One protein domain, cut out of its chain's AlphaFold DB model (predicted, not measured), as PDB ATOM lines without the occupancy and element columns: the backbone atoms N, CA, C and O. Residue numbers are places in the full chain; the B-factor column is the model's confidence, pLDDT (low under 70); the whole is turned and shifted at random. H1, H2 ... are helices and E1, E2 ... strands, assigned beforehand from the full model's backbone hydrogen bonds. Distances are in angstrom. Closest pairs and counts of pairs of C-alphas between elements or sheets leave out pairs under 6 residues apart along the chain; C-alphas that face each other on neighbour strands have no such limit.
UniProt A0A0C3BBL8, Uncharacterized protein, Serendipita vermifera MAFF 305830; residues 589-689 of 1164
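Overview. This is residues 589 to 689 of the 1164 residues of an uncharacterized protein of Serendipita vermifera MAFF 305830 (UniProt A0A0C3BBL8). Two small three-stranded sheets stand loosely face to face, partly overlapping, with the short helix H1 at one end of the gap between them; a long stretch, residues 668 to 680, runs from E6 past E3 to H2 at one end of the long axis. The printed part has 101 residues, with two named helices and six named strands in the order E1, H1, E2, E3, E4, E5, E6, H2. One sheet has the order E1, E4, E3 and is antiparallel; the other has the order E5, E2, E6 and is mixed. The class is mixed, helices and strands. The whole is only just loose, close to compact, with a radius of gyration of the C-alphas of 15.5 A, and only just flat, spanning 52 by 32 by 18 A.

Along the chain. E1, residues 589 to 596, begins at C-alpha 589 (115.838, 136.487, 125.363) and is 22.8 A long. H1 is residues 598 to 602, 4.9 A. E2, residues 605 to 610, measures 16.1 A, and E3, residues 615 to 621, 19.8 A. E4, residues 630 to 638, is the longest strand by residues, 26.9 A, beginning at C-alpha 630 (93.480, 129.307, 133.535). E5 is residues 648 to 653, 16.7 A, and E6 residues 665 to 667, 6.6 A. H2, residues 681 to 687, is 9.9 A long and ends at C-alpha 687 (83.510, 138.767, 141.952).

Arrangement. In the first sheet, twisted, E1 and E4 are antiparallel at 163 degrees, with N 592 and O 635 2.9 A apart, within hydrogen-bond range. E3 and E4, a hairpin, are antiparallel at 165 degrees, with N 619 and O 632 at 2.8 A. In the second sheet E5 and E2 are antiparallel at 163 degrees, with N 650 and O 608 at 2.8 A. E2 and E6 are parallel at 17 degrees, with N 607 and O 666 at 2.8 A. E3 and E6 are apart, but only just, at 8.2 A. H1 only grazes both sheets; its closest C-alphas with E4 are those of Ile 598 and Leu 631, 6.4 A apart. Residues 675 to 676 pair in parallel with 619 to 620 of E3. H2 is on neither sheet. In H2 every O i to N i+4 pair is within hydrogen-bond range; in H1 0 of 1 is, and 0 of 2 O i to N i+3 pairs.

Size, cuts and confidence. The C-alphas farthest apart, of Gly 644 and Lys 689, are 51.6 A apart. The printed part has no cut. The links E5 to E6 and E6 to H2 are long. Mean pLDDT of the printed part is 80.6; residues 602 to 603, 626 to 627, 644 and 655 to 663 are under 70.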
ATOM      1  N   PHE A 589     116.553 137.717 125.010       75.56
ATOM      2  CA  PHE A 589     115.838 136.487 125.363       75.56
ATOM      3  C   PHE A 589     114.618 136.304 124.457       75.56
ATOM      4  O   PHE A 589     113.860 137.247 124.227       75.56
ATOM      5  N   ILE A 590     114.418 135.079 123.976       83.19
ATOM      6  CA  ILE A 590     113.209 134.635 123.285       83.19
ATOM      7  C   ILE A 590     112.208 134.169 124.346       83.19
ATOM      8  O   ILE A 590     112.492 133.232 125.096       83.19
ATOM      9  N   GLU A 591     111.039 134.807 124.398       86.25
ATOM     10  CA  GLU A 591     109.961 134.519 125.354       86.25
ATOM     11  C   GLU A 591     108.740 133.943 124.621       86.25
ATOM     12  O   GLU A 591     108.259 134.530 123.651       86.25
ATOM     13  N   CYS A 592     108.197 132.824 125.103       87.00
ATOM     14  CA  CYS A 592     106.977 132.201 124.587       87.00
ATOM     15  C   CYS A 592     105.954 131.996 125.718       87.00
ATOM     16  O   CYS A 592     106.165 131.161 126.600       87.00
ATOM     17  N   GLU A 593     104.816 132.700 125.672       89.06
ATOM     18  CA  GLU A 593     103.726 132.563 126.652       89.06
ATOM     19  C   GLU A 593     102.577 131.707 126.094       89.06
ATOM     20  O   GLU A 593     101.933 132.060 125.102       89.06
ATOM     21  N   LEU A 594     102.267 130.602 126.773       89.56
ATOM     22  CA  LEU A 594     101.167 129.689 126.458       89.56
ATOM     23  C   LEU A 594     100.058 129.770 127.516       89.56
ATOM     24  O   LEU A 594     100.330 129.787 128.715       89.56
ATOM     25  N   ARG A 595      98.793 129.739 127.079       88.88
ATOM     26  CA  ARG A 595      97.603 129.723 127.951       88.88
ATOM     27  C   ARG A 595      96.781 128.451 127.730       88.88
ATOM     28  O   ARG A 595      96.515 128.093 126.587       88.88
ATOM     29  N   CYS A 596      96.332 127.793 128.803       87.12
ATOM     30  CA  CYS A 596      95.560 126.540 128.757       87.12
ATOM     31  C   CYS A 596      94.461 126.473 129.843       87.12
ATOM     32  O   CYS A 596      94.718 126.788 131.009       87.12
ATOM     33  N   ASP A 597      93.257 125.980 129.511       84.31
ATOM     34  CA  ASP A 597      92.228 125.620 130.507       84.31
ATOM     35  C   ASP A 597      92.478 124.205 131.056       84.31
ATOM     36  O   ASP A 597      91.879 123.219 130.622       84.31
ATOM     37  N   ILE A 598      93.394 124.095 132.024       78.69
ATOM     38  CA  ILE A 598      93.736 122.819 132.673       78.69
ATOM     39  C   ILE A 598      92.561 122.185 133.446       78.69
ATOM     40  O   ILE A 598      92.590 120.983 133.704       78.69
ATOM     41  N   ASP A 599      91.510 122.942 133.787       76.88
ATOM     42  CA  ASP A 599      90.364 122.397 134.524       76.88
ATOM     43  C   ASP A 599      89.445 121.561 133.614       76.88
ATOM     44  O   ASP A 599      88.902 120.549 134.063       76.88
ATOM     45  N   VAL A 600      89.264 121.980 132.350       78.88
ATOM     46  CA  VAL A 600      88.308 121.362 131.406       78.88
ATOM     47  C   VAL A 600      89.004 120.617 130.262       78.88
ATOM     48  O   VAL A 600      88.621 119.483 129.975       78.88
ATOM     49  N   TRP A 601      90.067 121.175 129.663       74.31
ATOM     50  CA  TRP A 601      90.880 120.452 128.668       74.31
ATOM     51  C   TRP A 601      91.546 119.229 129.318       74.31
ATOM     52  O   TRP A 601      91.516 118.124 128.771       74.31
ATOM     53  N   GLY A 602      92.012 119.409 130.560       63.56
ATOM     54  CA  GLY A 602      92.074 118.379 131.599       63.56
ATOM     55  C   GLY A 602      93.221 117.367 131.525       63.56
ATOM     56  O   GLY A 602      93.527 116.817 130.471       63.56
ATOM     57  N   GLY A 603      93.755 117.016 132.697       67.44
ATOM     58  CA  GLY A 603      94.859 116.064 132.871       67.44
ATOM     59  C   GLY A 603      96.192 116.771 133.142       67.44
ATOM     60  O   GLY A 603      96.272 117.988 132.972       67.44
ATOM     61  N   PRO A 604      97.234 116.036 133.575       78.81
ATOM     62  CA  PRO A 604      98.572 116.605 133.661       78.81
ATOM     63  C   PRO A 604      99.005 117.091 132.274       78.81
ATOM     64  O   PRO A 604      98.794 116.395 131.278       78.81
ATOM     65  N   LEU A 605      99.619 118.269 132.202       86.56
ATOM     66  CA  LEU A 605     100.211 118.747 130.954       86.56
ATOM     67  C   LEU A 605     101.608 118.153 130.800       86.56
ATOM     68  O   LEU A 605     102.417 118.235 131.720       86.56
ATOM     69  N   GLU A 606     101.892 117.582 129.636       87.94
ATOM     70  CA  GLU A 606     103.233 117.162 129.228       87.94
ATOM     71  C   GLU A 606     103.689 118.117 128.123       87.94
ATOM     72  O   GLU A 606     103.081 118.179 127.057       87.94
ATOM     73  N   ILE A 607     104.730 118.897 128.387       89.94
ATOM     74  CA  ILE A 607     105.280 119.887 127.467       89.94
ATOM     75  C   ILE A 607     106.680 119.420 127.079       89.94
ATOM     76  O   ILE A 607     107.556 119.281 127.932       89.94
ATOM     77  N   VAL A 608     106.893 119.169 125.790       90.12
ATOM     78  CA  VAL A 608     108.229 118.917 125.240       90.12
ATOM     79  C   VAL A 608     108.716 120.204 124.586       90.12
ATOM     80  O   VAL A 608     108.016 120.755 123.739       90.12
ATOM     81  N   VAL A 609     109.882 120.684 125.003       90.12
ATOM     82  CA  VAL A 609     110.522 121.921 124.545       90.12
ATOM     83  C   VAL A 609     111.912 121.557 124.026       90.12
ATOM     84  O   VAL A 609     112.710 120.964 124.755       90.12
ATOM     85  N   ASP A 610     112.148 121.860 122.756       85.88
ATOM     86  CA  ASP A 610     113.292 121.407 121.965       85.88
ATOM     87  C   ASP A 610     113.869 122.608 121.178       85.88
ATOM     88  O   ASP A 610     113.112 123.205 120.401       85.88
ATOM     89  N   PRO A 611     115.139 123.024 121.396       87.19
ATOM     90  CA  PRO A 611     116.049 122.591 122.472       87.19
ATOM     91  C   PRO A 611     115.489 122.864 123.888       87.19
ATOM     92  O   PRO A 611     114.483 123.556 124.023       87.19
ATOM     93  N   PRO A 612     116.101 122.344 124.973       85.94
ATOM     94  CA  PRO A 612     115.614 122.564 126.338       85.94
ATOM     95  C   PRO A 612     115.585 124.050 126.765       85.94
ATOM     96  O   PRO A 612     116.462 124.818 126.367       85.94
ATOM     97  N   PRO A 613     114.611 124.464 127.602       86.75
ATOM     98  CA  PRO A 613     114.462 125.848 128.038       86.75
ATOM     99  C   PRO A 613     115.421 126.195 129.176       86.75
ATOM    100  O   PRO A 613     115.755 125.347 130.005       86.75
ATOM    101  N   GLN A 614     115.827 127.462 129.237       86.44
ATOM    102  CA  GLN A 614     116.714 127.968 130.289       86.44
ATOM    103  C   GLN A 614     115.930 128.406 131.530       86.44
ATOM    104  O   GLN A 614     116.390 128.228 132.656       86.44
ATOM    105  N   SER A 615     114.731 128.946 131.319       86.31
ATOM    106  CA  SER A 615     113.796 129.356 132.361       86.31
ATOM    107  C   SER A 615     112.372 128.984 131.938       86.31
ATOM    108  O   SER A 615     112.020 129.049 130.757       86.31
ATOM    109  N   VAL A 616     111.561 128.537 132.903       89.31
ATOM    110  CA  VAL A 616     110.115 128.367 132.725       89.31
ATOM    111  C   VAL A 616     109.381 128.733 134.009       89.31
ATOM    112  O   VAL A 616     109.683 128.194 135.075       89.31
ATOM    113  N   SER A 617     108.355 129.572 133.891       91.62
ATOM    114  CA  SER A 617     107.384 129.836 134.957       91.62
ATOM    115  C   SER A 617     106.005 129.260 134.610       91.62
ATOM    116  O   SER A 617     105.666 129.049 133.444       91.62
ATOM    117  N   CYS A 618     105.201 128.947 135.630       91.19
ATOM    118  CA  CYS A 618     103.855 128.388 135.482       91.19
ATOM    119  C   CYS A 618     102.912 129.018 136.515       91.19
ATOM    120  O   CYS A 618     102.970 128.673 137.692       91.19
ATOM    121  N   LEU A 619     102.020 129.910 136.081       89.94
ATOM    122  CA  LEU A 619     101.083 130.652 136.928       89.94
ATOM    123  C   LEU A 619      99.635 130.223 136.653       89.94
ATOM    124  O   LEU A 619      99.100 130.438 135.564       89.94
ATOM    125  N   ARG A 620      98.952 129.666 137.654       88.38
ATOM    126  CA  ARG A 620      97.527 129.315 137.579       88.38
ATOM    127  C   ARG A 620      96.669 130.424 138.190       88.38
ATOM    128  O   ARG A 620      96.624 130.596 139.408       88.38
ATOM    129  N   ARG A 621      95.955 131.155 137.330       87.56
ATOM    130  CA  ARG A 621      94.992 132.205 137.696       87.56
ATOM    131  C   ARG A 621      93.605 131.601 137.923       87.56
ATOM    132  O   ARG A 621      93.152 130.757 137.148       87.56
ATOM    133  N   HIS A 622      92.909 132.046 138.967       84.06
ATOM    134  CA  HIS A 622      91.559 131.569 139.284       84.06
ATOM    135  C   HIS A 622      90.547 131.897 138.163       84.06
ATOM    136  O   HIS A 622      90.665 132.929 137.505       84.06
ATOM    137  N   ARG A 623      89.502 131.069 137.972       76.38
ATOM    138  CA  ARG A 623      88.482 131.241 136.904       76.38
ATOM    139  C   ARG A 623      87.694 132.561 136.968       76.38
ATOM    140  O   ARG A 623      87.030 132.907 136.000       76.38
ATOM    141  N   LEU A 624      87.743 133.279 138.095       77.31
ATOM    142  CA  LEU A 624      87.124 134.604 138.270       77.31
ATOM    143  C   LEU A 624      88.127 135.774 138.229       77.31
ATOM    144  O   LEU A 624      87.730 136.897 138.516       77.31
ATOM    145  N   SER A 625      89.402 135.530 137.914       79.12
ATOM    146  CA  SER A 625      90.427 136.579 137.816       79.12
ATOM    147  C   SER A 625      90.157 137.495 136.615       79.12
ATOM    148  O   SER A 625      90.059 137.012 135.486       79.12
ATOM    149  N   ASP A 626      90.083 138.812 136.843       68.50
ATOM    150  CA  ASP A 626      89.875 139.825 135.789       68.50
ATOM    151  C   ASP A 626      91.005 139.815 134.729       68.50
ATOM    152  O   ASP A 626      90.786 140.220 133.590       68.50
ATOM    153  N   ASN A 627      92.183 139.263 135.059       68.62
ATOM    154  CA  ASN A 627      93.322 139.069 134.144       68.62
ATOM    155  C   ASN A 627      93.288 137.724 133.378       68.62
ATOM    156  O   ASN A 627      94.322 137.250 132.905       68.62
ATOM    157  N   GLY A 628      92.119 137.085 133.269       73.31
ATOM    158  CA  GLY A 628      91.920 135.837 132.528       73.31
ATOM    159  C   GLY A 628      92.324 134.582 133.312       73.31
ATOM    160  O   GLY A 628      93.503 134.307 133.544       73.31
ATOM    161  N   GLY A 629      91.328 133.781 133.693       78.88
ATOM    162  CA  GLY A 629      91.537 132.509 134.385       78.88
ATOM    163  C   GLY A 629      92.172 131.416 133.514       78.88
ATOM    164  O   GLY A 629      92.079 131.435 132.283       78.88
ATOM    165  N   GLY A 630      92.793 130.436 134.170       85.38
ATOM    166  CA  GLY A 630      93.480 129.307 133.535       85.38
ATOM    167  C   GLY A 630      94.945 129.204 133.954       85.38
ATOM    168  O   GLY A 630      95.413 129.931 134.833       85.38
ATOM    169  N   LEU A 631      95.673 128.282 133.329       87.69
ATOM    170  CA  LEU A 631      97.116 128.143 133.498       87.69
ATOM    171  C   LEU A 631      97.848 128.934 132.407       87.69
ATOM    172  O   LEU A 631      97.524 128.805 131.226       87.69
ATOM    173  N   TRP A 632      98.842 129.706 132.827       90.44
ATOM    174  CA  TRP A 632      99.753 130.487 131.998       90.44
ATOM    175  C   TRP A 632     101.167 129.928 132.188       90.44
ATOM    176  O   TRP A 632     101.569 129.667 133.322       90.44
ATOM    177  N   ILE A 633     101.893 129.692 131.099       91.06
ATOM    178  CA  ILE A 633     103.233 129.090 131.089       91.06
ATOM    179  C   ILE A 633     104.131 129.991 130.241       91.06
ATOM    180  O   ILE A 633     103.848 130.152 129.057       91.06
ATOM    181  N   THR A 634     105.198 130.540 130.817       91.62
ATOM    182  CA  THR A 634     106.168 131.378 130.090       91.62
ATOM    183  C   THR A 634     107.489 130.637 129.987       91.62
ATOM    184  O   THR A 634     108.026 130.219 131.011       91.62
ATOM    185  N   ILE A 635     107.976 130.444 128.762       90.88
ATOM    186  CA  ILE A 635     109.174 129.668 128.412       90.88
ATOM    187  C   ILE A 635     110.221 130.628 127.839       90.88
ATOM    188  O   ILE A 635     109.899 131.399 126.936       90.88
ATOM    189  N   GLU A 636     111.455 130.563 128.338       90.19
ATOM    190  CA  GLU A 636     112.528 131.516 128.030       90.19
ATOM    191  C   GLU A 636     113.820 130.818 127.563       90.19
ATOM    192  O   GLU A 636     114.264 129.815 128.142       90.19
ATOM    193  N   HIS A 637     114.447 131.390 126.532       87.50
ATOM    194  CA  HIS A 637     115.744 130.982 125.981       87.50
ATOM    195  C   HIS A 637     116.602 132.212 125.655       87.50
ATOM    196  O   HIS A 637     116.082 133.176 125.105       87.50
ATOM    197  N   ASP A 638     117.908 132.182 125.919       83.56
ATOM    198  CA  ASP A 638     118.854 133.168 125.370       83.56
ATOM    199  C   ASP A 638     118.919 133.017 123.835       83.56
ATOM    200  O   ASP A 638     119.114 131.909 123.322       83.56
ATOM    201  N   ALA A 639     118.719 134.106 123.089       77.06
ATOM    202  CA  ALA A 639     118.690 134.085 121.630       77.06
ATOM    203  C   ALA A 639     120.075 133.800 121.031       77.06
ATOM    204  O   ALA A 639     120.139 133.195 119.962       77.06
ATOM    205  N   ASP A 640     121.163 134.139 121.736       77.88
ATOM    206  CA  ASP A 640     122.527 133.783 121.324       77.88
ATOM    207  C   ASP A 640     122.756 132.262 121.418       77.88
ATOM    208  O   ASP A 640     123.530 131.691 120.649       77.88
ATOM    209  N   PHE A 641     122.061 131.576 122.339       74.38
ATOM    210  CA  PHE A 641     122.168 130.125 122.532       74.38
ATOM    211  C   PHE A 641     121.378 129.319 121.490       74.38
ATOM    212  O   PHE A 641     121.797 128.223 121.130       74.38
ATOM    213  N   VAL A 642     120.252 129.847 120.997       73.94
ATOM    214  CA  VAL A 642     119.363 129.160 120.032       73.94
ATOM    215  C   VAL A 642     119.531 129.713 118.604       73.94
ATOM    216  O   VAL A 642     118.709 129.471 117.719       73.94
ATOM    217  N   LEU A 643     120.603 130.470 118.345       71.31
ATOM    218  CA  LEU A 643     120.823 131.167 117.080       71.31
ATOM    219  C   LEU A 643     121.011 130.187 115.905       71.31
ATOM    220  O   LEU A 643     122.075 129.602 115.711       71.31
ATOM    221  N   GLY A 644     119.960 130.032 115.096       66.19
ATOM    222  CA  GLY A 644     119.917 129.107 113.956       66.19
ATOM    223  C   GLY A 644     119.324 127.725 114.263       66.19
ATOM    224  O   GLY A 644     119.152 126.930 113.338       66.19
ATOM    225  N   GLU A 645     118.958 127.439 115.515       74.06
ATOM    226  CA  GLU A 645     118.230 126.220 115.884       74.06
ATOM    227  C   GLU A 645     116.705 126.405 115.797       74.06
ATOM    228  O   GLU A 645     116.163 127.509 115.871       74.06
ATOM    229  N   ARG A 646     115.974 125.295 115.624       78.69
ATOM    230  CA  ARG A 646     114.512 125.313 115.486       78.69
ATOM    231  C   ARG A 646     113.828 125.103 116.837       78.69
ATOM    232  O   ARG A 646     113.566 123.962 117.207       78.69
ATOM    233  N   LEU A 647     113.418 126.195 117.481       82.75
ATOM    234  CA  LEU A 647     112.495 126.142 118.621       82.75
ATOM    235  C   LEU A 647     111.211 125.371 118.277       82.75
ATOM    236  O   LEU A 647     110.533 125.641 117.279       82.75
ATOM    237  N   LYS A 648     110.860 124.412 119.133       85.44
ATOM    238  CA  LYS A 648     109.689 123.546 118.987       85.44
ATOM    239  C   LYS A 648     109.103 123.227 120.359       85.44
ATOM    240  O   LYS A 648     109.685 122.481 121.141       85.44
ATOM    241  N   VAL A 649     107.902 123.747 120.622       87.38
ATOM    242  CA  VAL A 649     107.115 123.416 121.818       87.38
ATOM    243  C   VAL A 649     105.947 122.511 121.431       87.38
ATOM    244  O   VAL A 649     105.153 122.844 120.553       87.38
ATOM    245  N   VAL A 650     105.831 121.358 122.089       87.25
ATOM    246  CA  VAL A 650     104.766 120.371 121.873       87.25
ATOM    247  C   VAL A 650     104.016 120.161 123.184       87.25
ATOM    248  O   VAL A 650     104.499 119.464 124.075       87.25
ATOM    249  N   VAL A 651     102.823 120.748 123.296       87.94
ATOM    250  CA  VAL A 651     101.922 120.527 124.438       87.94
ATOM    251  C   VAL A 651     101.082 119.273 124.196       87.94
ATOM    252  O   VAL A 651     100.429 119.132 123.163       87.94
ATOM    253  N   ARG A 652     101.082 118.367 125.170       86.00
ATOM    254  CA  ARG A 652     100.352 117.100 125.179       86.00
ATOM    255  C   ARG A 652      99.549 116.952 126.465       86.00
ATOM    256  O   ARG A 652      99.846 117.551 127.499       86.00
ATOM    257  N   LYS A 653      98.543 116.087 126.397       81.31
ATOM    258  CA  LYS A 653      97.786 115.599 127.547       81.31
ATOM    259  C   LYS A 653      98.479 114.349 128.089       81.31
ATOM    260  O   LYS A 653      98.455 113.311 127.432       81.31
ATOM    261  N   GLY A 654      99.126 114.474 129.243       72.00
ATOM    262  CA  GLY A 654      99.912 113.408 129.859       72.00
ATOM    263  C   GLY A 654      99.054 112.252 130.385       72.00
ATOM    264  O   GLY A 654      97.859 112.400 130.666       72.00
ATOM    265  N   ALA A 655      99.676 111.082 130.543       67.31
ATOM    266  CA  ALA A 655      99.001 109.869 130.999       67.31
ATOM    267  C   ALA A 655      98.485 110.001 132.448       67.31
ATOM    268  O   ALA A 655      99.250 110.193 133.394       67.31
ATOM    269  N   THR A 656      97.171 109.870 132.645       58.31
ATOM    270  CA  THR A 656      96.534 110.011 133.963       58.31
ATOM    271  C   THR A 656      96.629 108.731 134.794       58.31
ATOM    272  O   THR A 656      95.937 107.759 134.498       58.31
ATOM    273  N   SER A 657      97.399 108.759 135.884       53.09
ATOM    274  CA  SER A 657      97.455 107.685 136.895       53.09
ATOM    275  C   SER A 657      96.736 108.021 138.211       53.09
ATOM    276  O   SER A 657      96.365 107.118 138.956       53.09
ATOM    277  N   SER A 658      96.514 109.307 138.512       58.84
ATOM    278  CA  SER A 658      95.926 109.772 139.776       58.84
ATOM    279  C   SER A 658      95.094 111.041 139.594       58.84
ATOM    280  O   SER A 658      95.461 111.941 138.836       58.84
ATOM    281  N   ALA A 659      94.003 111.168 140.355       58.62
ATOM    282  CA  ALA A 659      93.215 112.401 140.418       58.62
ATOM    283  C   ALA A 659      94.010 113.589 141.001       58.62
ATOM    284  O   ALA A 659      93.707 114.737 140.683       58.62
ATOM    285  N   LYS A 660      95.046 113.318 141.812       59.94
ATOM    286  CA  LYS A 660      95.904 114.339 142.442       59.94
ATOM    287  C   LYS A 660      96.878 115.006 141.458       59.94
ATOM    288  O   LYS A 660      97.370 116.092 141.737       59.94
ATOM    289  N   ASP A 661      97.099 114.395 140.293       61.88
ATOM    290  CA  ASP A 661      97.957 114.908 139.217       61.88
ATOM    291  C   ASP A 661      97.159 115.529 138.056       61.88
ATOM    292  O   ASP A 661      97.706 115.818 136.999       61.88
ATOM    293  N   ARG A 662      95.862 115.818 138.237       65.75
ATOM    294  CA  ARG A 662      95.065 116.538 137.221       65.75
ATOM    295  C   ARG A 662      95.493 117.989 136.975       65.75
ATOM    296  O   ARG A 662      95.027 118.568 136.003       65.75
ATOM    297  N   SER A 663      96.323 118.574 137.839       68.56
ATOM    298  CA  SER A 663      96.813 119.952 137.706       68.56
ATOM    299  C   SER A 663      98.337 120.070 137.831       68.56
ATOM    300  O   SER A 663      98.833 121.105 138.276       68.56
ATOM    301  N   SER A 664      99.081 119.007 137.514       83.06
ATOM    302  CA  SER A 664     100.540 119.059 137.402       83.06
ATOM    303  C   SER A 664     100.982 119.366 135.969       83.06
ATOM    304  O   SER A 664     100.283 119.068 135.001       83.06
ATOM    305  N   VAL A 665     102.153 119.987 135.848       88.12
ATOM    306  CA  VAL A 665     102.810 120.296 134.576       88.12
ATOM    307  C   VAL A 665     104.155 119.584 134.578       88.12
ATOM    308  O   VAL A 665     104.893 119.664 135.562       88.12
ATOM    309  N   PHE A 666     104.464 118.882 133.498       88.69
ATOM    310  CA  PHE A 666     105.736 118.218 133.260       88.69
ATOM    311  C   PHE A 666     106.384 118.841 132.030       88.69
ATOM    312  O   PHE A 666     105.735 118.963 130.994       88.69
ATOM    313  N   ILE A 667     107.651 119.230 132.138       89.38
ATOM    314  CA  ILE A 667     108.412 119.902 131.084       89.38
ATOM    315  C   ILE A 667     109.676 119.088 130.846       89.38
ATOM    316  O   ILE A 667     110.454 118.876 131.774       89.38
ATOM    317  N   ASN A 668     109.829 118.542 129.639       89.44
ATOM    318  CA  ASN A 668     110.877 117.565 129.304       89.44
ATOM    319  C   ASN A 668     110.980 116.415 130.338       89.44
ATOM    320  O   ASN A 668     112.062 115.949 130.683       89.44
ATOM    321  N   GLY A 669     109.828 115.976 130.864       82.00
ATOM    322  CA  GLY A 669     109.703 114.936 131.896       82.00
ATOM    323  C   GLY A 669     109.825 115.419 133.352       82.00
ATOM    324  O   GLY A 669     109.431 114.693 134.263       82.00
ATOM    325  N   VAL A 670     110.302 116.643 133.600       85.12
ATOM    326  CA  VAL A 670     110.488 117.205 134.951       85.12
ATOM    327  C   VAL A 670     109.215 117.907 135.427       85.12
ATOM    328  O   VAL A 670     108.643 118.721 134.708       85.12
ATOM    329  N   LYS A 671     108.753 117.625 136.652       87.88
ATOM    330  CA  LYS A 671     107.548 118.255 137.223       87.88
ATOM    331  C   LYS A 671     107.825 119.716 137.605       87.88
ATOM    332  O   LYS A 671     108.580 119.972 138.539       87.88
ATOM    333  N   ALA A 672     107.200 120.660 136.906       86.56
ATOM    334  CA  ALA A 672     107.367 122.094 137.136       86.56
ATOM    335  C   ALA A 672     106.595 122.585 138.377       86.56
ATOM    336  O   ALA A 672     105.541 122.048 138.739       86.56
ATOM    337  N   LYS A 673     107.108 123.645 139.016       88.50
ATOM    338  CA  LYS A 673     106.415 124.376 140.087       88.50
ATOM    339  C   LYS A 673     105.282 125.195 139.466       88.50
ATOM    340  O   LYS A 673     105.546 126.087 138.669       88.50
ATOM    341  N   VAL A 674     104.037 124.911 139.847       87.44
ATOM    342  CA  VAL A 674     102.875 125.733 139.475       87.44
ATOM    343  C   VAL A 674     102.549 126.664 140.636       87.44
ATOM    344  O   VAL A 674     102.210 126.202 141.725       87.44
ATOM    345  N   GLU A 675     102.651 127.963 140.398       88.19
ATOM    346  CA  GLU A 675     102.292 129.008 141.351       88.19
ATOM    347  C   GLU A 675     100.805 129.354 141.214       88.19
ATOM    348  O   GLU A 675     100.228 129.286 140.126       88.19
ATOM    349  N   LEU A 676     100.159 129.683 142.330       85.75
ATOM    350  CA  LEU A 676      98.736 130.010 142.385       85.75
ATOM    351  C   LEU A 676      98.579 131.520 142.556       85.75
ATOM    352  O   LEU A 676      99.252 132.122 143.386       85.75
ATOM    353  N   GLN A 677      97.674 132.129 141.788       82.94
ATOM    354  CA  GLN A 677      97.255 133.500 142.062       82.94
ATOM    355  C   GLN A 677      96.309 133.496 143.271       82.94
ATOM    356  O   GLN A 677      95.126 133.177 143.124       82.94
ATOM    357  N   ASP A 678      96.824 133.863 144.442       76.56
ATOM    358  CA  ASP A 678      96.006 134.055 145.637       76.56
ATOM    359  C   ASP A 678      95.033 135.229 145.441       76.56
ATOM    360  O   ASP A 678      95.425 136.340 145.084       76.56
ATOM    361  N   ILE A 679      93.743 134.970 145.670       76.62
ATOM    362  CA  ILE A 679      92.671 135.973 145.679       76.62
ATOM    363  C   ILE A 679      91.902 135.799 146.998       76.62
ATOM    364  O   ILE A 679      91.428 134.689 147.263       76.62
ATOM    365  N   PRO A 680      91.744 136.845 147.831       84.19
ATOM    366  CA  PRO A 680      91.035 136.744 149.103       84.19
ATOM    367  C   PRO A 680      89.608 136.199 148.964       84.19
ATOM    368  O   PRO A 680      88.853 136.595 148.076       84.19
ATOM    369  N   GLU A 681      89.173 135.357 149.908       77.81
ATOM    370  CA  GLU A 681      87.810 134.801 149.913       77.81
ATOM    371  C   GLU A 681      86.702 135.866 149.872       77.81
ATOM    372  O   GLU A 681      85.628 135.624 149.318       77.81
ATOM    373  N   ALA A 682      86.939 137.034 150.474       75.56
ATOM    374  CA  ALA A 682      86.008 138.158 150.432       75.56
ATOM    375  C   ALA A 682      85.849 138.702 149.003       75.56
ATOM    376  O   ALA A 682      84.727 138.917 148.546       75.56
ATOM    377  N   GLU A 683      86.956 138.849 148.274       77.44
ATOM    378  CA  GLU A 683      86.971 139.308 146.887       77.44
ATOM    379  C   GLU A 683      86.355 138.263 145.948       77.44
ATOM    380  O   GLU A 683      85.496 138.602 145.139       77.44
ATOM    381  N   LEU A 684      86.660 136.973 146.133       78.69
ATOM    382  CA  LEU A 684      86.000 135.876 145.412       78.69
ATOM    383  C   LEU A 684      84.468 135.915 145.569       78.69
ATOM    384  O   LEU A 684      83.734 135.737 144.592       78.69
ATOM    385  N   LYS A 685      83.971 136.210 146.779       77.44
ATOM    386  CA  LYS A 685      82.534 136.359 147.078       77.44
ATOM    387  C   LYS A 685      81.920 137.643 146.493       77.44
ATOM    388  O   LYS A 685      80.703 137.678 146.311       77.44
ATOM    389  N   LEU A 686      82.721 138.664 146.175       76.88
ATOM    390  CA  LEU A 686      82.293 139.873 145.456       76.88
ATOM    391  C   LEU A 686      82.303 139.660 143.935       76.88
ATOM    392  O   LEU A 686      81.301 139.939 143.277       76.88
ATOM    393  N   LEU A 687      83.376 139.092 143.378       71.19
ATOM    394  CA  LEU A 687      83.510 138.767 141.952       71.19
ATOM    395  C   LEU A 687      82.408 137.805 141.484       71.19
ATOM    396  O   LEU A 687      81.810 138.024 140.433       71.19
ATOM    397  N   ALA A 688      82.055 136.804 142.299       72.50
ATOM    398  CA  ALA A 688      80.935 135.899 142.027       72.50
ATOM    399  C   ALA A 688      79.547 136.581 142.051       72.50
ATOM    400  O   ALA A 688      78.596 136.045 141.485       72.50
ATOM    401  N   LYS A 689      79.417 137.753 142.692       76.12
ATOM    402  CA  LYS A 689      78.181 138.559 142.770       76.12
ATOM    403  C   LYS A 689      78.154 139.738 141.787       76.12
ATOM    404  O   LYS A 689      77.154 140.453 141.727       76.12
TER     405      LYS A 689